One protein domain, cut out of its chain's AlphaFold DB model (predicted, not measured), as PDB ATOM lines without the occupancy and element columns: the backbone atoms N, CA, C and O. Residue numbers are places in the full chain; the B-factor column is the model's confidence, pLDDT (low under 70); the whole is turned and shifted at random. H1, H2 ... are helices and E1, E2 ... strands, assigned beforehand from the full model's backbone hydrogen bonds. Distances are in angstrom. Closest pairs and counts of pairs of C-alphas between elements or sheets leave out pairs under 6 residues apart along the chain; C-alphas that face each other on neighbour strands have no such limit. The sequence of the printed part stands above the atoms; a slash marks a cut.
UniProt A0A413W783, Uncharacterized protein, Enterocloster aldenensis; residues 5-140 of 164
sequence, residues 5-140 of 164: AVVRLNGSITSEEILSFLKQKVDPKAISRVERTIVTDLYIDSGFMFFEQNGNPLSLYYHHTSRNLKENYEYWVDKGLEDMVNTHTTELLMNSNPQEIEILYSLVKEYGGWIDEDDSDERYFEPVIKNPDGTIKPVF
ATOM      1  N   ALA A   5      15.348 -40.255  25.301       91.12
ATOM      2  CA  ALA A   5      14.945 -38.879  25.145       91.12
ATOM      3  C   ALA A   5      14.159 -38.776  23.836       91.12
ATOM      4  O   ALA A   5      14.586 -39.284  22.788       91.12
ATOM      5  N   VAL A   6      13.011 -38.114  23.899       93.75
ATOM      6  CA  VAL A   6      12.065 -37.964  22.796       93.75
ATOM      7  C   VAL A   6      11.916 -36.490  22.472       93.75
ATOM      8  O   VAL A   6      11.747 -35.653  23.353       93.75
ATOM      9  N   VAL A   7      11.920 -36.147  21.190       94.81
ATOM     10  CA  VAL A   7      11.540 -34.803  20.743       94.81
ATOM     11  C   VAL A   7      10.401 -34.868  19.755       94.81
ATOM     12  O   VAL A   7      10.348 -35.749  18.901       94.81
ATOM     13  N   ARG A   8       9.528 -33.868  19.830       95.25
ATOM     14  CA  ARG A   8       8.497 -33.594  18.833       95.25
ATOM     15  C   ARG A   8       8.790 -32.245  18.207       95.25
ATOM     16  O   ARG A   8       8.580 -31.209  18.829       95.25
ATOM     17  N   LEU A   9       9.310 -32.257  16.986       95.56
ATOM     18  CA  LEU A   9       9.588 -31.049  16.221       95.56
ATOM     19  C   LEU A   9       8.294 -30.464  15.664       95.56
ATOM     20  O   LEU A   9       7.399 -31.203  15.251       95.56
ATOM     21  N   ASN A  10       8.207 -29.137  15.638       93.25
ATOM     22  CA  ASN A  10       7.052 -28.438  15.088       93.25
ATOM     23  C   ASN A  10       7.036 -28.552  13.552       93.25
ATOM     24  O   ASN A  10       7.928 -28.047  12.873       93.25
ATOM     25  N   GLY A  11       6.002 -29.189  13.006       91.38
ATOM     26  CA  GLY A  11       5.809 -29.364  11.571       91.38
ATOM     27  C   GLY A  11       6.330 -30.691  11.017       91.38
ATOM     28  O   GLY A  11       6.882 -31.537  11.719       91.38
ATOM     29  N   SER A  12       6.129 -30.869   9.710       94.12
ATOM     30  CA  SER A  12       6.573 -32.034   8.937       94.12
ATOM     31  C   SER A  12       8.027 -31.864   8.485       94.12
ATOM     32  O   SER A  12       8.286 -31.611   7.310       94.12
ATOM     33  N   ILE A  13       8.977 -31.970   9.415       96.38
ATOM     34  CA  ILE A  13      10.408 -31.910   9.083       96.38
ATOM     35  C   ILE A  13      10.821 -33.234   8.446       96.38
ATOM     36  O   ILE A  13      10.619 -34.289   9.050       96.38
ATOM     37  N   THR A  14      11.373 -33.184   7.237       96.88
ATOM     38  CA  THR A  14      11.723 -34.379   6.460       96.88
ATOM     39  C   THR A  14      12.993 -35.052   6.970       96.88
ATOM     40  O   THR A  14      13.869 -34.428   7.574       96.88
ATOM     41  N   SER A  15      13.141 -36.342   6.664       97.69
ATOM     42  CA  SER A  15      14.342 -37.098   7.027       97.69
ATOM     43  C   SER A  15      15.617 -36.504   6.404       97.69
ATOM     44  O   SER A  15      16.698 -36.555   6.988       97.69
ATOM     45  N   GLU A  16      15.486 -35.884   5.235       98.12
ATOM     46  CA  GLU A  16      16.542 -35.218   4.488       98.12
ATOM     47  C   GLU A  16      16.990 -33.917   5.160       98.12
ATOM     48  O   GLU A  16      18.189 -33.635   5.195       98.12
ATOM     49  N   GLU A  17      16.059 -33.146   5.724       98.06
ATOM     50  CA  GLU A  17      16.363 -31.934   6.493       98.06
ATOM     51  C   GLU A  17      17.102 -32.274   7.790       98.06
ATOM     52  O   GLU A  17      18.137 -31.669   8.089       98.06
ATOM     53  N   ILE A  18      16.652 -33.305   8.514       98.38
ATOM     54  CA  ILE A  18      17.348 -33.796   9.712       98.38
ATOM     55  C   ILE A  18      18.739 -34.328   9.350       98.38
ATOM     56  O   ILE A  18      19.728 -33.972   9.991       98.38
ATOM     57  N   LEU A  19      18.860 -35.114   8.276       98.44
ATOM     58  CA  LEU A  19      20.156 -35.608   7.812       98.44
ATOM     59  C   LEU A  19      21.092 -34.460   7.407       98.44
ATOM     60  O   LEU A  19      22.287 -34.503   7.697       98.44
ATOM     61  N   SER A  20      20.566 -33.438   6.732       98.31
ATOM     62  CA  SER A  20      21.323 -32.247   6.341       98.31
ATOM     63  C   SER A  20      21.842 -31.495   7.565       98.31
ATOM     64  O   SER A  20      23.019 -31.129   7.603       98.31
ATOM     65  N   PHE A  21      21.008 -31.340   8.596       97.81
ATOM     66  CA  PHE A  21      21.419 -30.771   9.876       97.81
ATOM     67  C   PHE A  21      22.567 -31.574  10.501       97.81
ATOM     68  O   PHE A  21      23.618 -31.004  10.800       97.81
ATOM     69  N   LEU A  22      22.411 -32.898  10.628       97.94
ATOM     70  CA  LEU A  22      23.437 -33.773  11.205       97.94
ATOM     71  C   LEU A  22      24.757 -33.663  10.431       97.94
ATOM     72  O   LEU A  22      25.809 -33.502  11.046       97.94
ATOM     73  N   LYS A  23      24.706 -33.639   9.095       98.19
ATOM     74  CA  LYS A  23      25.896 -33.477   8.244       98.19
ATOM     75  C   LYS A  23      26.620 -32.156   8.436       98.19
ATOM     76  O   LYS A  23      27.846 -32.109   8.371       98.19
ATOM     77  N   GLN A  24      25.877 -31.078   8.632       96.50
ATOM     78  CA  GLN A  24      26.455 -29.744   8.764       96.50
ATOM     79  C   GLN A  24      26.965 -29.454  10.176       96.50
ATOM     80  O   GLN A  24      27.899 -28.665  10.327       96.50
ATOM     81  N   LYS A  25      26.329 -30.027  11.201       95.81
ATOM     82  CA  LYS A  25      26.527 -29.624  12.601       95.81
ATOM     83  C   LYS A  25      27.176 -30.690  13.479       95.81
ATOM     84  O   LYS A  25      27.747 -30.325  14.501       95.81
ATOM     85  N   VAL A  26      27.093 -31.966  13.106       95.69
ATOM     86  CA  VAL A  26      27.525 -33.091  13.952       95.69
ATOM     87  C   VAL A  26      28.573 -33.945  13.239       95.69
ATOM     88  O   VAL A  26      29.722 -33.978  13.669       95.69
ATOM     89  N   ASP A  27      28.201 -34.582  12.129       98.12
ATOM     90  CA  ASP A  27      29.052 -35.511  11.383       98.12
ATOM     91  C   ASP A  27      28.797 -35.417   9.871       98.12
ATOM     92  O   ASP A  27      27.765 -35.903   9.398       98.12
ATOM     93  N   PRO A  28      29.742 -34.901   9.062       97.75
ATOM     94  CA  PRO A  28      29.576 -34.822   7.609       97.75
ATOM     95  C   PRO A  28      29.386 -36.187   6.926       97.75
ATOM     96  O   PRO A  28      28.951 -36.235   5.772       97.75
ATOM     97  N   LYS A  29      29.697 -37.297   7.609       98.25
ATOM     98  CA  LYS A  29      29.512 -38.669   7.124       98.25
ATOM     99  C   LYS A  29      28.198 -39.307   7.575       98.25
ATOM    100  O   LYS A  29      27.980 -40.468   7.232       98.25
ATOM    101  N   ALA A  30      27.324 -38.575   8.269       98.50
ATOM    102  CA  ALA A  30      26.029 -39.084   8.702       98.50
ATOM    103  C   ALA A  30      25.250 -39.717   7.535       98.50
ATOM    104  O   ALA A  30      25.242 -39.206   6.406       98.50
ATOM    105  N   ILE A  31      24.570 -40.827   7.806       98.50
ATOM    106  CA  ILE A  31      23.751 -41.554   6.831       98.50
ATOM    107  C   ILE A  31      22.338 -41.769   7.360       98.50
ATOM    108  O   ILE A  31      22.137 -41.912   8.562       98.50
ATOM    109  N   SER A  32      21.367 -41.839   6.451       98.44
ATOM    110  CA  SER A  32      19.972 -42.154   6.766       98.44
ATOM    111  C   SER A  32      19.595 -43.524   6.207       98.44
ATOM    112  O   SER A  32      19.983 -43.879   5.092       98.44
ATOM    113  N   ARG A  33      18.841 -44.286   6.999       98.31
ATOM    114  CA  ARG A  33      18.116 -45.501   6.613       98.31
ATOM    115  C   ARG A  33      16.645 -45.373   7.011       98.31
ATOM    116  O   ARG A  33      16.078 -46.277   7.616       98.31
ATOM    117  N   VAL A  34      16.066 -44.205   6.745       98.19
ATOM    118  CA  VAL A  34      14.628 -43.976   6.879       98.19
ATOM    119  C   VAL A  34      13.927 -44.555   5.658       98.19
ATOM    120  O   VAL A  34      14.336 -44.319   4.521       98.19
ATOM    121  N   GLU A  35      12.877 -45.324   5.903       97.75
ATOM    122  CA  GLU A  35      12.066 -45.961   4.877       97.75
ATOM    123  C   GLU A  35      10.619 -45.488   4.982       97.75
ATOM    124  O   GLU A  35      10.101 -45.231   6.072       97.75
ATOM    125  N   ARG A  36       9.955 -45.411   3.826       96.75
ATOM    126  CA  ARG A  36       8.529 -45.113   3.745       96.75
ATOM    127  C   ARG A  36       7.721 -46.396   3.738       96.75
ATOM    128  O   ARG A  36       7.856 -47.216   2.831       96.75
ATOM    129  N   THR A  37       6.794 -46.502   4.675       96.19
ATOM    130  CA  THR A  37       5.741 -47.517   4.682       96.19
ATOM    131  C   THR A  37       4.398 -46.870   4.365       96.19
ATOM    132  O   THR A  37       4.098 -45.767   4.819       96.19
ATOM    133  N   ILE A  38       3.584 -47.558   3.567       94.44
ATOM    134  CA  ILE A  38       2.231 -47.126   3.211       94.44
ATOM    135  C   ILE A  38       1.250 -48.110   3.840       94.44
ATOM    136  O   ILE A  38       1.213 -49.278   3.453       94.44
ATOM    137  N   VAL A  39       0.452 -47.641   4.795       89.75
ATOM    138  CA  VAL A  39      -0.634 -48.413   5.406       89.75
ATOM    139  C   VAL A  39      -1.937 -47.730   5.029       89.75
ATOM    140  O   VAL A  39      -2.193 -46.623   5.485       89.75
ATOM    141  N   THR A  40      -2.726 -48.368   4.160       88.38
ATOM    142  CA  THR A  40      -3.937 -47.794   3.545       88.38
ATOM    143  C   THR A  40      -3.678 -46.442   2.865       88.38
ATOM    144  O   THR A  40      -3.234 -46.400   1.722       88.38
ATOM    145  N   ASP A  41      -3.948 -45.354   3.572       87.50
ATOM    146  CA  ASP A  41      -3.873 -43.946   3.180       87.50
ATOM    147  C   ASP A  41      -2.905 -43.148   4.080       87.50
ATOM    148  O   ASP A  41      -2.785 -41.932   3.945       87.50
ATOM    149  N   LEU A  42      -2.223 -43.828   5.004       90.75
ATOM    150  CA  LEU A  42      -1.207 -43.279   5.886       90.75
ATOM    151  C   LEU A  42       0.185 -43.613   5.342       90.75
ATOM    152  O   LEU A  42       0.579 -44.779   5.265       90.75
ATOM    153  N   TYR A  43       0.951 -42.577   5.015       92.62
ATOM    154  CA  TYR A  43       2.396 -42.688   4.832       92.62
ATOM    155  C   TYR A  43       3.085 -42.508   6.179       92.62
ATOM    156  O   TYR A  43       2.796 -41.539   6.890       92.62
ATOM    157  N   ILE A  44       3.972 -43.443   6.504       95.56
ATOM    158  CA  ILE A  44       4.838 -43.417   7.679       95.56
ATOM    159  C   ILE A  44       6.273 -43.450   7.168       95.56
ATOM    160  O   ILE A  44       6.666 -44.420   6.521       95.56
ATOM    161  N   ASP A  45       7.041 -42.413   7.462       97.44
ATOM    162  CA  ASP A  45       8.482 -42.406   7.245       97.44
ATOM    163  C   ASP A  45       9.144 -42.725   8.583       97.44
ATOM    164  O   ASP A  45       8.954 -42.001   9.561       97.44
ATOM    165  N   SER A  46       9.884 -43.830   8.659       97.62
ATOM    166  CA  SER A  46      10.547 -44.222   9.903       97.62
ATOM    167  C   SER A  46      11.856 -44.962   9.670       97.62
ATOM    168  O   SER A  46      12.039 -45.622   8.648       97.62
ATOM    169  N   GLY A  47      12.785 -44.848  10.611       98.19
ATOM    170  CA  GLY A  47      14.051 -45.571  10.561       98.19
ATOM    171  C   GLY A  47      15.165 -44.846  11.296       98.19
ATOM    172  O   GLY A  47      14.927 -43.904  12.044       98.19
ATOM    173  N   PHE A  48      16.395 -45.306  11.086       98.50
ATOM    174  CA  PHE A  48      17.550 -44.812  11.830       98.50
ATOM    175  C   PHE A  48      18.476 -43.967  10.965       98.50
ATOM    176  O   PHE A  48      18.765 -44.298   9.813       98.50
ATOM    177  N   MET A  49      19.007 -42.911  11.568       98.69
ATOM    178  CA  MET A  49      20.162 -42.174  11.080       98.69
ATOM    179  C   MET A  49      21.372 -42.530  11.935       98.69
ATOM    180  O   MET A  49      21.266 -42.599  13.156       98.69
ATOM    181  N   PHE A  50      22.516 -42.761  11.296       98.44
ATOM    182  CA  PHE A  50      23.759 -43.165  11.956       98.44
ATOM    183  C   PHE A  50      24.837 -42.119  11.709       98.44
ATOM    184  O   PHE A  50      25.005 -41.665  10.573       98.44
ATOM    185  N   PHE A  51      25.560 -41.757  12.762       98.12
ATOM    186  CA  PHE A  51      26.598 -40.731  12.736       98.12
ATOM    187  C   PHE A  51      27.576 -40.917  13.899       98.12
ATOM    188  O   PHE A  51      27.339 -41.725  14.793       98.12
ATOM    189  N   GLU A  52      28.684 -40.185  13.887       97.06
ATOM    190  CA  GLU A  52      29.690 -40.204  14.949       97.06
ATOM    191  C   GLU A  52      29.876 -38.814  15.563       97.06
ATOM    192  O   GLU A  52      29.965 -37.816  14.854       97.06
ATOM    193  N   GLN A  53      30.007 -38.725  16.885       94.19
ATOM    194  CA  GLN A  53      30.417 -37.488  17.546       94.19
ATOM    195  C   GLN A  53      31.517 -37.791  18.563       94.19
ATOM    196  O   GLN A  53      31.339 -38.607  19.465       94.19
ATOM    197  N   ASN A  54      32.668 -37.126  18.416       91.56
ATOM    198  CA  ASN A  54      33.854 -37.326  19.260       91.56
ATOM    199  C   ASN A  54      34.355 -38.786  19.309       91.56
ATOM    200  O   ASN A  54      34.834 -39.236  20.348       91.56
ATOM    201  N   GLY A  55      34.246 -39.535  18.206       91.31
ATOM    202  CA  GLY A  55      34.635 -40.950  18.155       91.31
ATOM    203  C   GLY A  55      33.568 -41.930  18.653       91.31
ATOM    204  O   GLY A  55      33.781 -43.139  18.568       91.31
ATOM    205  N   ASN A  56      32.429 -41.440  19.157       94.19
ATOM    206  CA  ASN A  56      31.328 -42.282  19.617       94.19
ATOM    207  C   ASN A  56      30.295 -42.459  18.495       94.19
ATOM    208  O   ASN A  56      29.749 -41.452  18.029       94.19
ATOM    209  N   PRO A  57      29.996 -43.697  18.065       96.31
ATOM    210  CA  PRO A  57      28.909 -43.953  17.133       96.31
ATOM    211  C   PRO A  57      27.564 -43.757  17.837       96.31
ATOM    212  O   PRO A  57      27.331 -44.301  18.915       96.31
ATOM    213  N   LEU A  58      26.680 -43.006  17.194       96.94
ATOM    214  CA  LEU A  58      25.355 -42.650  17.680       96.94
ATOM    215  C   LEU A  58      24.301 -43.022  16.636       96.94
ATOM    216  O   LEU A  58      24.574 -43.124  15.432       96.94
ATOM    217  N   SER A  59      23.074 -43.216  17.110       97.00
ATOM    218  CA  SER A  59      21.915 -43.460  16.259       97.00
ATOM    219  C   SER A  59      20.744 -42.602  16.698       97.00
ATOM    220  O   SER A  59      20.397 -42.602  17.874       97.00
ATOM    221  N   LEU A  60      20.107 -41.937  15.741       98.19
ATOM    222  CA  LEU A  60      18.856 -41.218  15.943       98.19
ATOM    223  C   LEU A  60      17.740 -41.982  15.242       98.19
ATOM    224  O   LEU A  60      17.848 -42.282  14.050       98.19
ATOM    225  N   TYR A  61      16.682 -42.310  15.971       98.19
ATOM    226  CA  TYR A  61      15.457 -42.824  15.379       98.19
ATOM    227  C   TYR A  61      14.597 -41.654  14.904       98.19
ATOM    228  O   TYR A  61      14.432 -40.669  15.617       98.19
ATOM    229  N   TYR A  62      14.077 -41.759  13.689       98.44
ATOM    230  CA  TYR A  62      13.184 -40.795  13.065       98.44
ATOM    231  C   TYR A  62      11.823 -41.453  12.861       98.44
ATOM    232  O   TYR A  62      11.757 -42.587  12.373       98.44
ATOM    233  N   HIS A  63      10.754 -40.727  13.175       97.00
ATOM    234  CA  HIS A  63       9.385 -41.142  12.914       97.00
ATOM    235  C   HIS A  63       8.522 -39.951  12.489       97.00
ATOM    236  O   HIS A  63       8.458 -38.913  13.147       97.00
ATOM    237  N   HIS A  64       7.824 -40.112  11.373       96.31
ATOM    238  CA  HIS A  64       6.901 -39.122  10.849       96.31
ATOM    239  C   HIS A  64       5.691 -39.805  10.221       96.31
ATOM    240  O   HIS A  64       5.825 -40.765   9.459       96.31
ATOM    241  N   THR A  65       4.507 -39.268  10.486       94.44
ATOM    242  CA  THR A  65       3.249 -39.730   9.907       94.44
ATOM    243  C   THR A  65       2.619 -38.611   9.090       94.44
ATOM    244  O   THR A  65       2.534 -37.471   9.521       94.44
ATOM    245  N   SER A  66       2.092 -38.939   7.912       92.44
ATOM    246  CA  SER A  66       1.422 -37.971   7.017       92.44
ATOM    247  C   SER A  66       0.172 -37.288   7.598       92.44
ATOM    248  O   SER A  66      -0.361 -36.358   6.992       92.44
ATOM    249  N   ARG A  67      -0.323 -37.727   8.764       90.44
ATOM    250  CA  ARG A  67      -1.456 -37.127   9.483       90.44
ATOM    251  C   ARG A  67      -1.128 -36.995  10.963       90.44
ATOM    252  O   ARG A  67      -0.533 -37.898  11.533       90.44
ATOM    253  N   ASN A  68      -1.602 -35.921  11.594       89.38
ATOM    254  CA  ASN A  68      -1.548 -35.825  13.050       89.38
ATOM    255  C   ASN A  68      -2.585 -36.794  13.644       89.38
ATOM    256  O   ASN A  68      -3.786 -36.613  13.435       89.38
ATOM    257  N   LEU A  69      -2.114 -37.824  14.349       85.56
ATOM    258  CA  LEU A  69      -2.955 -38.866  14.942       85.56
ATOM    259  C   LEU A  69      -3.602 -38.441  16.271       85.56
ATOM    260  O   LEU A  69      -4.500 -39.134  16.743       85.56
ATOM    261  N   LYS A  70      -3.190 -37.302  16.853       87.69
ATOM    262  CA  LYS A  70      -3.686 -36.763  18.134       87.69
ATOM    263  C   LYS A  70      -3.712 -37.798  19.265       87.69
ATOM    264  O   LYS A  70      -4.646 -37.848  20.066       87.69
ATOM    265  N   GLU A  71      -2.696 -38.653  19.311       83.56
ATOM    266  CA  GLU A  71      -2.595 -39.712  20.311       83.56
ATOM    267  C   GLU A  71      -2.573 -39.119  21.723       83.56
ATOM    268  O   GLU A  71      -1.864 -38.145  21.985       83.56
ATOM    269  N   ASN A  72      -3.355 -39.712  22.632       86.88
ATOM    270  CA  ASN A  72      -3.488 -39.276  24.025       86.88
ATOM    271  C   ASN A  72      -3.935 -37.803  24.181       86.88
ATOM    272  O   ASN A  72      -3.481 -37.117  25.090       86.88
ATOM    273  N   TYR A  73      -4.828 -37.312  23.308       89.38
ATOM    274  CA  TYR A  73      -5.298 -35.915  23.305       89.38
ATOM    275  C   TYR A  73      -5.719 -35.385  24.681       89.38
ATOM    276  O   TYR A  73      -5.129 -34.419  25.150       89.38
ATOM    277  N   GLU A  74      -6.690 -36.025  25.339       91.12
ATOM    278  CA  GLU A  74      -7.196 -35.567  26.646       91.12
ATOM    279  C   GLU A  74      -6.078 -35.514  27.695       91.12
ATOM    280  O   GLU A  74      -5.944 -34.534  28.420       91.12
ATOM    281  N   TYR A  75      -5.202 -36.522  27.696       88.31
ATOM    282  CA  TYR A  75      -4.055 -36.582  28.595       88.31
ATOM    283  C   TYR A  75      -3.081 -35.413  28.383       88.31
ATOM    284  O   TYR A  75      -2.672 -34.777  29.350       88.31
ATOM    285  N   TRP A  76      -2.716 -35.096  27.136       89.00
ATOM    286  CA  TRP A  76      -1.791 -33.993  26.856       89.00
ATOM    287  C   TRP A  76      -2.413 -32.619  27.101       89.00
ATOM    288  O   TRP A  76      -1.725 -31.716  27.574       89.00
ATOM    289  N   VAL A  77      -3.711 -32.462  26.836       88.31
ATOM    290  CA  VAL A  77      -4.453 -31.235  27.159       88.31
ATOM    291  C   VAL A  77      -4.448 -30.983  28.666       88.31
ATOM    292  O   VAL A  77      -4.115 -29.876  29.085       88.31
ATOM    293  N   ASP A  78      -4.697 -32.009  29.482       86.88
ATOM    294  CA  ASP A  78      -4.653 -31.904  30.948       86.88
ATOM    295  C   ASP A  78      -3.261 -31.516  31.479       86.88
ATOM    296  O   ASP A  78      -3.135 -30.956  32.570       86.88
ATOM    297  N   LYS A  79      -2.200 -31.772  30.704       83.94
ATOM    298  CA  LYS A  79      -0.820 -31.354  31.002       83.94
ATOM    299  C   LYS A  79      -0.452 -29.978  30.438       83.94
ATOM    300  O   LYS A  79       0.700 -29.571  30.551       83.94
ATOM    301  N   GLY A  80      -1.400 -29.252  29.843       86.25
ATOM    302  CA  GLY A  80      -1.158 -27.943  29.228       86.25
ATOM    303  C   GLY A  80      -0.417 -28.012  27.890       86.25
ATOM    304  O   GLY A  80       0.097 -27.001  27.420       86.25
ATOM    305  N   LEU A  81      -0.364 -29.189  27.259       89.94
ATOM    306  CA  LEU A  81       0.322 -29.443  25.988       89.94
ATOM    307  C   LEU A  81      -0.665 -29.547  24.815       89.94
ATOM    308  O   LEU A  81      -0.438 -30.276  23.847       89.94
ATOM    309  N   GLU A  82      -1.767 -28.797  24.891       90.81
ATOM    310  CA  GLU A  82      -2.784 -28.747  23.838       90.81
ATOM    311  C   GLU A  82      -2.185 -28.339  22.479       90.81
ATOM    312  O   GLU A  82      -2.493 -28.951  21.451       90.81
ATOM    313  N   ASP A  83      -1.281 -27.356  22.476       91.75
ATOM    314  CA  ASP A  83      -0.596 -26.904  21.262       91.75
ATOM    315  C   ASP A  83       0.216 -28.033  20.621       91.75
ATOM    316  O   ASP A  83       0.151 -28.220  19.406       91.75
ATOM    317  N   MET A  84       0.928 -28.834  21.424       92.50
ATOM    318  CA  MET A  84       1.726 -29.961  20.932       92.50
ATOM    319  C   MET A  84       0.848 -30.993  20.229       92.50
ATOM    320  O   MET A  84       1.146 -31.394  19.109       92.50
ATOM    321  N   VAL A  85      -0.246 -31.418  20.867       91.69
ATOM    322  CA  VAL A  85      -1.092 -32.491  20.324       91.69
ATOM    323  C   VAL A  85      -1.950 -32.035  19.143       91.69
ATOM    324  O   VAL A  85      -2.334 -32.850  18.304       91.69
ATOM    325  N   ASN A  86      -2.240 -30.738  19.022       92.50
ATOM    326  CA  ASN A  86      -2.916 -30.182  17.848       92.50
ATOM    327  C   ASN A  86      -1.958 -29.878  16.688       92.50
ATOM    328  O   ASN A  86      -2.386 -29.879  15.530       92.50
ATOM    329  N   THR A  87      -0.676 -29.675  16.977       91.94
ATOM    330  CA  THR A  87       0.364 -29.442  15.977       91.94
ATOM    331  C   THR A  87       0.743 -30.740  15.280       91.94
ATOM    332  O   THR A  87       0.822 -31.806  15.879       91.94
ATOM    333  N   HIS A  88       0.965 -30.669  13.973       93.56
ATOM    334  CA  HIS A  88       1.536 -31.788  13.240       93.56
ATOM    335  C   HIS A  88       3.043 -31.840  13.499       93.56
ATOM    336  O   HIS A  88       3.712 -30.834  13.285       93.56
ATOM    337  N   THR A  89       3.573 -32.975  13.955       95.19
ATOM    338  CA  THR A  89       4.957 -33.066  14.447       95.19
ATOM    339  C   THR A  89       5.772 -34.149  13.750       95.19
ATOM    340  O   THR A  89       5.234 -35.177  13.337       95.19
ATOM    341  N   THR A  90       7.089 -33.957  13.705       96.56
ATOM    342  CA  THR A  90       8.069 -35.016  13.422       96.56
ATOM    343  C   THR A  90       8.713 -35.455  14.735       96.56
ATOM    344  O   THR A  90       9.186 -34.615  15.497       96.56
ATOM    345  N   GLU A  91       8.740 -36.757  15.007       96.44
ATOM    346  CA  GLU A  91       9.286 -37.317  16.244       96.44
ATOM    347  C   GLU A  91      10.700 -37.859  16.028       96.44
ATOM    348  O   GLU A  91      10.966 -38.540  15.032       96.44
ATOM    349  N   LEU A  92      11.612 -37.564  16.957       97.62
ATOM    350  CA  LEU A  92      12.961 -38.125  16.971       97.62
ATOM    351  C   LEU A  92      13.258 -38.731  18.345       97.62
ATOM    352  O   LEU A  92      12.865 -38.170  19.368       97.62
ATOM    353  N   LEU A  93      13.978 -39.851  18.358       95.81
ATOM    354  CA  LEU A  93      14.378 -40.562  19.572       95.81
ATOM    355  C   LEU A  93      15.883 -40.807  19.601       95.81
ATOM    356  O   LEU A  93      16.480 -41.208  18.596       95.81
ATOM    357  N   MET A  94      16.470 -40.636  20.779       95.75
ATOM    358  CA  MET A  94      17.847 -41.004  21.107       95.75
ATOM    359  C   MET A  94      17.911 -41.513  22.558       95.75
ATOM    360  O   MET A  94      16.923 -41.433  23.281       95.75
ATOM    361  N   ASN A  95      19.044 -42.044  23.017       91.94
ATOM    362  CA  ASN A  95      19.185 -42.444  24.421       91.94
ATOM    363  C   ASN A  95      19.219 -41.213  25.347       91.94
ATOM    364  O   ASN A  95      19.790 -40.182  24.988       91.94
ATOM    365  N   SER A  96      18.731 -41.345  26.583       88.88
ATOM    366  CA  SER A  96      18.745 -40.283  27.610       88.88
ATOM    367  C   SER A  96      20.112 -40.064  28.265       88.88
ATOM    368  O   SER A  96      20.247 -40.041  29.488       88.88
ATOM    369  N   ASN A  97      21.175 -39.934  27.469       89.75
ATOM    370  CA  ASN A  97      22.479 -39.507  27.973       89.75
ATOM    371  C   ASN A  97      22.774 -38.052  27.575       89.75
ATOM    372  O   ASN A  97      22.258 -37.578  26.562       89.75
ATOM    373  N   PRO A  98      23.636 -37.337  28.327       90.69
ATOM    374  CA  PRO A  98      23.865 -35.909  28.100       90.69
ATOM    375  C   PRO A  98      24.304 -35.545  26.676       90.69
ATOM    376  O   PRO A  98      23.922 -34.494  26.173       90.69
ATOM    377  N   GLN A  99      25.087 -36.410  26.020       92.75
ATOM    378  CA  GLN A  99      25.580 -36.172  24.664       92.75
ATOM    379  C   GLN A  99      24.438 -36.218  23.639       92.75
ATOM    380  O   GLN A  99      24.311 -35.334  22.791       92.75
ATOM    381  N   GLU A 100      23.593 -37.242  23.720       94.12
ATOM    382  CA  GLU A 100      22.455 -37.428  22.820       94.12
ATOM    383  C   GLU A 100      21.340 -36.399  23.082       94.12
ATOM    384  O   GLU A 100      20.793 -35.831  22.134       94.12
ATOM    385  N   ILE A 101      21.093 -36.050  24.349       92.50
ATOM    386  CA  ILE A 101      20.179 -34.964  24.740       92.50
ATOM    387  C   ILE A 101      20.634 -33.617  24.154       92.50
ATOM    388  O   ILE A 101      19.813 -32.856  23.645       92.50
ATOM    389  N   GLU A 102      21.936 -33.307  24.146       92.62
ATOM    390  CA  GLU A 102      22.449 -32.059  23.556       92.62
ATOM    391  C   GLU A 102      22.194 -31.973  22.038       92.62
ATOM    392  O   GLU A 102      21.874 -30.899  21.505       92.62
ATOM    393  N   ILE A 103      22.287 -33.103  21.333       95.12
ATOM    394  CA  ILE A 103      21.962 -33.190  19.903       95.12
ATOM    395  C   ILE A 103      20.467 -32.945  19.686       95.12
ATOM    396  O   ILE A 103      20.104 -32.119  18.844       95.12
ATOM    397  N   LEU A 104      19.612 -33.600  20.474       95.56
ATOM    398  CA  LEU A 104      18.165 -33.400  20.437       95.56
ATOM    399  C   LEU A 104      17.797 -31.938  20.706       95.56
ATOM    400  O   LEU A 104      17.101 -31.329  19.897       95.56
ATOM    401  N   TYR A 105      18.359 -31.311  21.741       92.44
ATOM    402  CA  TYR A 105      18.179 -29.881  21.995       92.44
ATOM    403  C   TYR A 105      18.596 -29.007  20.821       92.44
ATOM    404  O   TYR A 105      17.959 -27.992  20.553       92.44
ATOM    405  N   SER A 106      19.676 -29.356  20.130       93.12
ATOM    406  CA  SER A 106      20.140 -28.591  18.972       93.12
ATOM    407  C   SER A 106      19.150 -28.675  17.805       93.12
ATOM    408  O   SER A 106      18.929 -27.671  17.127       93.12
ATOM    409  N   LEU A 107      18.493 -29.823  17.626       95.06
ATOM    410  CA  LEU A 107      17.421 -30.018  16.649       95.06
ATOM    411  C   LEU A 107      16.142 -29.269  17.039       95.06
ATOM    412  O   LEU A 107      15.611 -28.525  16.216       95.06
ATOM    413  N   VAL A 108      15.676 -29.384  18.290       93.44
ATOM    414  CA  VAL A 108      14.487 -28.635  18.743       93.44
ATOM    415  C   VAL A 108      14.750 -27.134  18.740       93.44
ATOM    416  O   VAL A 108      13.865 -26.354  18.407       93.44
ATOM    417  N   LYS A 109      15.978 -26.688  19.026       90.19
ATOM    418  CA  LYS A 109      16.360 -25.293  18.799       90.19
ATOM    419  C   LYS A 109      16.129 -24.941  17.333       90.19
ATOM    420  O   LYS A 109      15.434 -23.968  17.068       90.19
ATOM    421  N   GLU A 110      16.723 -25.663  16.391       90.81
ATOM    422  CA  GLU A 110      16.652 -25.322  14.965       90.81
ATOM    423  C   GLU A 110      15.214 -25.239  14.441       90.81
ATOM    424  O   GLU A 110      14.852 -24.232  13.837       90.81
ATOM    425  N   TYR A 111      14.391 -26.245  14.739       91.75
ATOM    426  CA  TYR A 111      13.065 -26.404  14.134       91.75
ATOM    427  C   TYR A 111      11.895 -25.994  15.044       91.75
ATOM    428  O   TYR A 111      10.753 -25.926  14.595       91.75
ATOM    429  N   GLY A 112      12.160 -25.687  16.314       91.75
ATOM    430  CA  GLY A 112      11.127 -25.540  17.339       91.75
ATOM    431  C   GLY A 112      10.497 -26.882  17.722       91.75
ATOM    432  O   GLY A 112      10.645 -27.888  17.026       91.75
ATOM    433  N   GLY A 113       9.765 -26.896  18.834       93.69
ATOM    434  CA  GLY A 113       9.035 -28.076  19.288       93.69
ATOM    435  C   GLY A 113       9.171 -28.322  20.785       93.69
ATOM    436  O   GLY A 113       9.383 -27.390  21.564       93.69
ATOM    437  N   TRP A 114       9.056 -29.591  21.158       94.75
ATOM    438  CA  TRP A 114       9.032 -30.063  22.536       94.75
ATOM    439  C   TRP A 114      10.048 -31.183  22.750       94.75
ATOM    440  O   TRP A 114      10.340 -31.939  21.819       94.75
ATOM    441  N   ILE A 115      10.567 -31.293  23.968       93.38
ATOM    442  CA  ILE A 115      11.508 -32.336  24.381       93.38
ATOM    443  C   ILE A 115      11.051 -32.985  25.680       93.38
ATOM    444  O   ILE A 115      10.597 -32.301  26.589       93.38
ATOM    445  N   ASP A 116      11.194 -34.295  25.743       90.88
ATOM    446  CA  ASP A 116      11.123 -35.109  26.943       90.88
ATOM    447  C   ASP A 116      12.493 -35.792  27.091       90.88
ATOM    448  O   ASP A 116      12.924 -36.529  26.202       90.88
ATOM    449  N   GLU A 117      13.251 -35.448  28.132       85.06
ATOM    450  CA  GLU A 117      14.633 -35.921  28.294       85.06
ATOM    451  C   GLU A 117      14.717 -37.360  28.817       85.06
ATOM    452  O   GLU A 117      15.748 -38.015  28.635       85.06
ATOM    453  N   ASP A 118      13.659 -37.854  29.457       79.94
ATOM    454  CA  ASP A 118      13.612 -39.152  30.124       79.94
ATOM    455  C   ASP A 118      12.175 -39.685  30.065       79.94
ATOM    456  O   ASP A 118      11.359 -39.419  30.938       79.94
ATOM    457  N   ASP A 119      11.884 -40.505  29.052       70.06
ATOM    458  CA  ASP A 119      10.564 -41.120  28.861       70.06
ATOM    459  C   ASP A 119      10.145 -42.107  29.975       70.06
ATOM    460  O   ASP A 119       9.064 -42.704  29.919       70.06
ATOM    461  N   SER A 120      11.000 -42.306  30.982       69.62
ATOM    462  CA  SER A 120      10.765 -43.139  32.155       69.62
ATOM    463  C   SER A 120      10.580 -42.331  33.445       69.62
ATOM    464  O   SER A 120      10.310 -42.952  34.485       69.62
ATOM    465  N   ASP A 121      10.741 -41.008  33.424       63.19
ATOM    466  CA  ASP A 121      10.531 -40.157  34.588       63.19
ATOM    467  C   ASP A 121       9.067 -39.670  34.699       63.19
ATOM    468  O   ASP A 121       8.177 -40.077  33.952       63.19
ATOM    469  N   GLU A 122       8.761 -38.902  35.750       67.19
ATOM    470  CA  GLU A 122       7.424 -38.307  35.926       67.19
ATOM    471  C   GLU A 122       7.278 -36.955  35.202       67.19
ATOM    472  O   GLU A 122       6.229 -36.307  35.317       67.19
ATOM    473  N   ARG A 123       8.329 -36.491  34.520       63.12
ATOM    474  CA  ARG A 123       8.317 -35.266  33.728       63.12
ATOM    475  C   ARG A 123       7.713 -35.570  32.365       63.12
ATOM    476  O   ARG A 123       7.478 -36.704  31.970       63.12
ATOM    477  N   TYR A 124       7.307 -34.496  31.712       80.25
ATOM    478  CA  TYR A 124       6.601 -34.550  30.444       80.25
ATOM    479  C   TYR A 124       7.332 -33.660  29.456       80.25
ATOM    480  O   TYR A 124       8.180 -32.859  29.844       80.25
ATOM    481  N   PHE A 125       6.918 -33.730  28.194       86.31
ATOM    482  CA  PHE A 125       7.366 -32.804  27.166       86.31
ATOM    483  C   PHE A 125       7.350 -31.341  27.631       86.31
ATOM    484  O   PHE A 125       6.312 -30.798  28.016       86.31
ATOM    485  N   GLU A 126       8.488 -30.674  27.495       87.88
ATOM    486  CA  GLU A 126       8.642 -29.243  27.718       87.88
ATOM    487  C   GLU A 126       8.857 -28.523  26.377       87.88
ATOM    488  O   GLU A 126       9.609 -29.003  25.520       87.88
ATOM    489  N   PRO A 127       8.214 -27.364  26.145       88.75
ATOM    490  CA  PRO A 127       8.458 -26.578  24.944       88.75
ATOM    491  C   PRO A 127       9.854 -25.950  24.980       88.75
ATOM    492  O   PRO A 127      10.225 -25.274  25.939       88.75
ATOM    493  N   VAL A 128      10.610 -26.058  23.889       86.75
ATOM    494  CA  VAL A 128      11.900 -25.366  23.767       86.75
ATOM    495  C   VAL A 128      11.684 -24.020  23.084       86.75
ATOM    496  O   VAL A 128      11.506 -23.929  21.869       86.75
ATOM    497  N   ILE A 129      11.715 -22.945  23.873       79.50
ATOM    498  CA  ILE A 129      11.470 -21.581  23.388       79.50
ATOM    499  C   ILE A 129      12.801 -20.839  23.251       79.50
ATOM    500  O   ILE A 129      13.594 -20.796  24.185       79.50
ATOM    501  N   LYS A 130      13.049 -20.196  22.105       73.19
ATOM    502  CA  LYS A 130      14.251 -19.372  21.891       73.19
ATOM    503  C   LYS A 130      14.073 -17.927  22.380       73.19
ATOM    504  O   LYS A 130      13.013 -17.313  22.239       73.19
ATOM    505  N   ASN A 131      15.146 -17.354  22.911       70.75
ATOM    506  CA  ASN A 131      15.342 -15.914  23.035       70.75
ATOM    507  C   ASN A 131      15.702 -15.298  21.671       70.75
ATOM    508  O   ASN A 131      16.205 -16.005  20.795       70.75
ATOM    509  N   PRO A 132      15.518 -13.975  21.489       75.25
ATOM    510  CA  PRO A 132      15.994 -13.274  20.293       75.25
ATOM    511  C   PRO A 132      17.500 -13.438  20.030       75.25
ATOM    512  O   PRO A 132      17.937 -13.320  18.893       75.25
ATOM    513  N   ASP A 133      18.287 -13.717  21.073       78.25
ATOM    514  CA  ASP A 133      19.733 -13.963  20.996       78.25
ATOM    515  C   ASP A 133      20.111 -15.427  20.681       78.25
ATOM    516  O   ASP A 133      21.293 -15.752  20.587       78.25
ATOM    517  N   GLY A 134      19.125 -16.315  20.508       70.25
ATOM    518  CA  GLY A 134      19.325 -17.729  20.186       70.25
ATOM    519  C   GLY A 134      19.517 -18.664  21.387       70.25
ATOM    520  O   GLY A 134      19.591 -19.878  21.185       70.25
ATOM    521  N   THR A 135      19.558 -18.152  22.622       76.50
ATOM    522  CA  THR A 135      19.574 -18.986  23.841       76.50
ATOM    523  C   THR A 135      18.189 -19.579  24.144       76.50
ATOM    524  O   THR A 135      17.182 -19.082  23.644       76.50
ATOM    525  N   ILE A 136      18.106 -20.653  24.941       75.62
ATOM    526  CA  ILE A 136      16.812 -21.223  25.368       75.62
ATOM    527  C   ILE A 136      16.246 -20.398  26.530       75.62
ATOM    528  O   ILE A 136      16.959 -20.101  27.490       75.62
ATOM    529  N   LYS A 137      14.960 -20.049  26.454       75.81
ATOM    530  CA  LYS A 137      14.189 -19.500  27.570       75.81
ATOM    531  C   LYS A 137      13.847 -20.615  28.558       75.81
ATOM    532  O   LYS A 137      13.366 -21.656  28.120       75.81
ATOM    533  N   PRO A 138      14.023 -20.385  29.869       73.12
ATOM    534  CA  PRO A 138      13.564 -21.334  30.871       73.12
ATOM    535  C   PRO A 138      12.041 -21.487  30.802       73.12
ATOM    536  O   PRO A 138      11.315 -20.496  30.672       73.12
ATOM    537  N   VAL A 139      11.576 -22.729  30.909       74.44
ATOM    538  CA  VAL A 139      10.167 -23.063  31.106       74.44
ATOM    539  C   VAL A 139       9.886 -23.037  32.608       74.44
ATOM    540  O   VAL A 139      10.677 -23.538  33.406       74.44
ATOM    541  N   PHE A 140       8.781 -22.406  33.007       74.38
ATOM    542  CA  PHE A 140       8.334 -22.375  34.398       74.38
ATOM    543  C   PHE A 140       6.936 -22.972  34.491       74.38
ATOM    544  O   PHE A 140       6.025 -22.525  33.796       74.38
TER     545      PHE A 140
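Overview. This is residues 5 to 140 of the 164 residues of an uncharacterized protein of Enterocloster aldenensis (UniProt A0A413W783). A twisted sheet of six strands has two helices, H1 and H4, over the same face; the sheet curls round H4, and H1 lies along the long strands E3 and E4. Off one end of the strands, in the stretch between E4 and E5, the short helices H2 and H3 make a small pair of which H3 only grazes the sheet, and after E6 a long stretch without a named element, residues 117 to 140, loops away and comes back to pair briefly with E6. The printed part has 136 residues, with four named helices and six named strands in the order E1 H1 E2 E3 E4 H2 H3 E5 H4 E6. The sheet runs E2 E3 E4 E5 E1 E6, all antiparallel, and the class is mixed, helices and strands. The whole is compact, with a radius of gyration of the C-alphas of 14.9 A and spans of 42 by 42 by 30 A.

Along the chain. Find C-alpha 5 at (14.945, -38.879, 25.145); from there E1 runs through residues 5 to 10, 16.5 A long. Next look for H1 at residues 15 to 25, 15.3 A from first to last C-alpha. E2 takes residues 31 to 39, 25.4 A. E3, the longest strand, starts at C-alpha 42 at (-1.207, -43.279, 5.886) and reaches residue 53, 34.2 A away. E4 follows as residues 56 to 65, 29.8 A. Then come H2, residues 73 to 78, and H3, residues 82 to 86. E5 is residues 89 to 95, 19.7 A, and H4, the longest helix, is residues 98 to 111, 20.1 A. The last named element, E6, takes residues 113 to 116 and ends at C-alpha 116 at (11.123, -35.109, 26.943).

Arrangement. Begin with E1, an inner strand of the sheet. Beside it is the edge strand E6, with N 8 and O 114 within hydrogen-bond range at 2.9 A. Its other neighbour is E5, where N 7 and O 92 are 2.9 A apart. E5 pairs with E4 through N 61 and O 93, 2.9 A. E4 and E3 form a hairpin, with N 49 and O 60 at 2.8 A, and E3 and the edge strand E2 form another, with N 33 and O 48 at 2.8 A. E2, E3 and E4 make a meander, each strand the antiparallel neighbour of the one before. H1 is on the sheet at a height of 9.1 A, over E3 and only just over E4, on which 3 of its C-alphas fall; it runs along the strands, at 11 degrees to E3 on the local plane. Its closest C-alphas to E2 are those of Leu 19 and Ser 32, 6.6 A apart. H4 is on the sheet, on the same face as H1; its closest C-alphas to E1 are those of Val 108 and Leu 9, 6.0 A. H1 and H4 are close but not clearly touching, with Ile 18 and Leu 107 the closest C-alphas at 7.9 A, at a steep tilt of 65 degrees, opposite ways. E5, H4 and E6 form a split strand-helix-strand unit, two strands running the same way with E1 between them, and its crossover is right-handed. H2 and H3 touch, the closest C-alphas being those of Trp 76 and Glu 82, 6.1 A. H2 is not on the sheet, and H3 only grazes it with residues 83 to 85. In H1, H2, H3 and H4 every O i to N i+4 pair is within hydrogen-bond range.

Size, cuts and confidence. The C-alphas farthest apart are those of Thr 40 and Asp 133, 44.8 A. The printed part has no cut. The link from E4 to H2 is short, and the other links are tight. In residues 117 to 140, look for two short antiparallel pairings: residues 126 to 127 with residues 114 to 115 of E6, and 129 to 130 with 136 to 137. The mean pLDDT of the printed part is 90.8, and residues 120 to 123 are under 70.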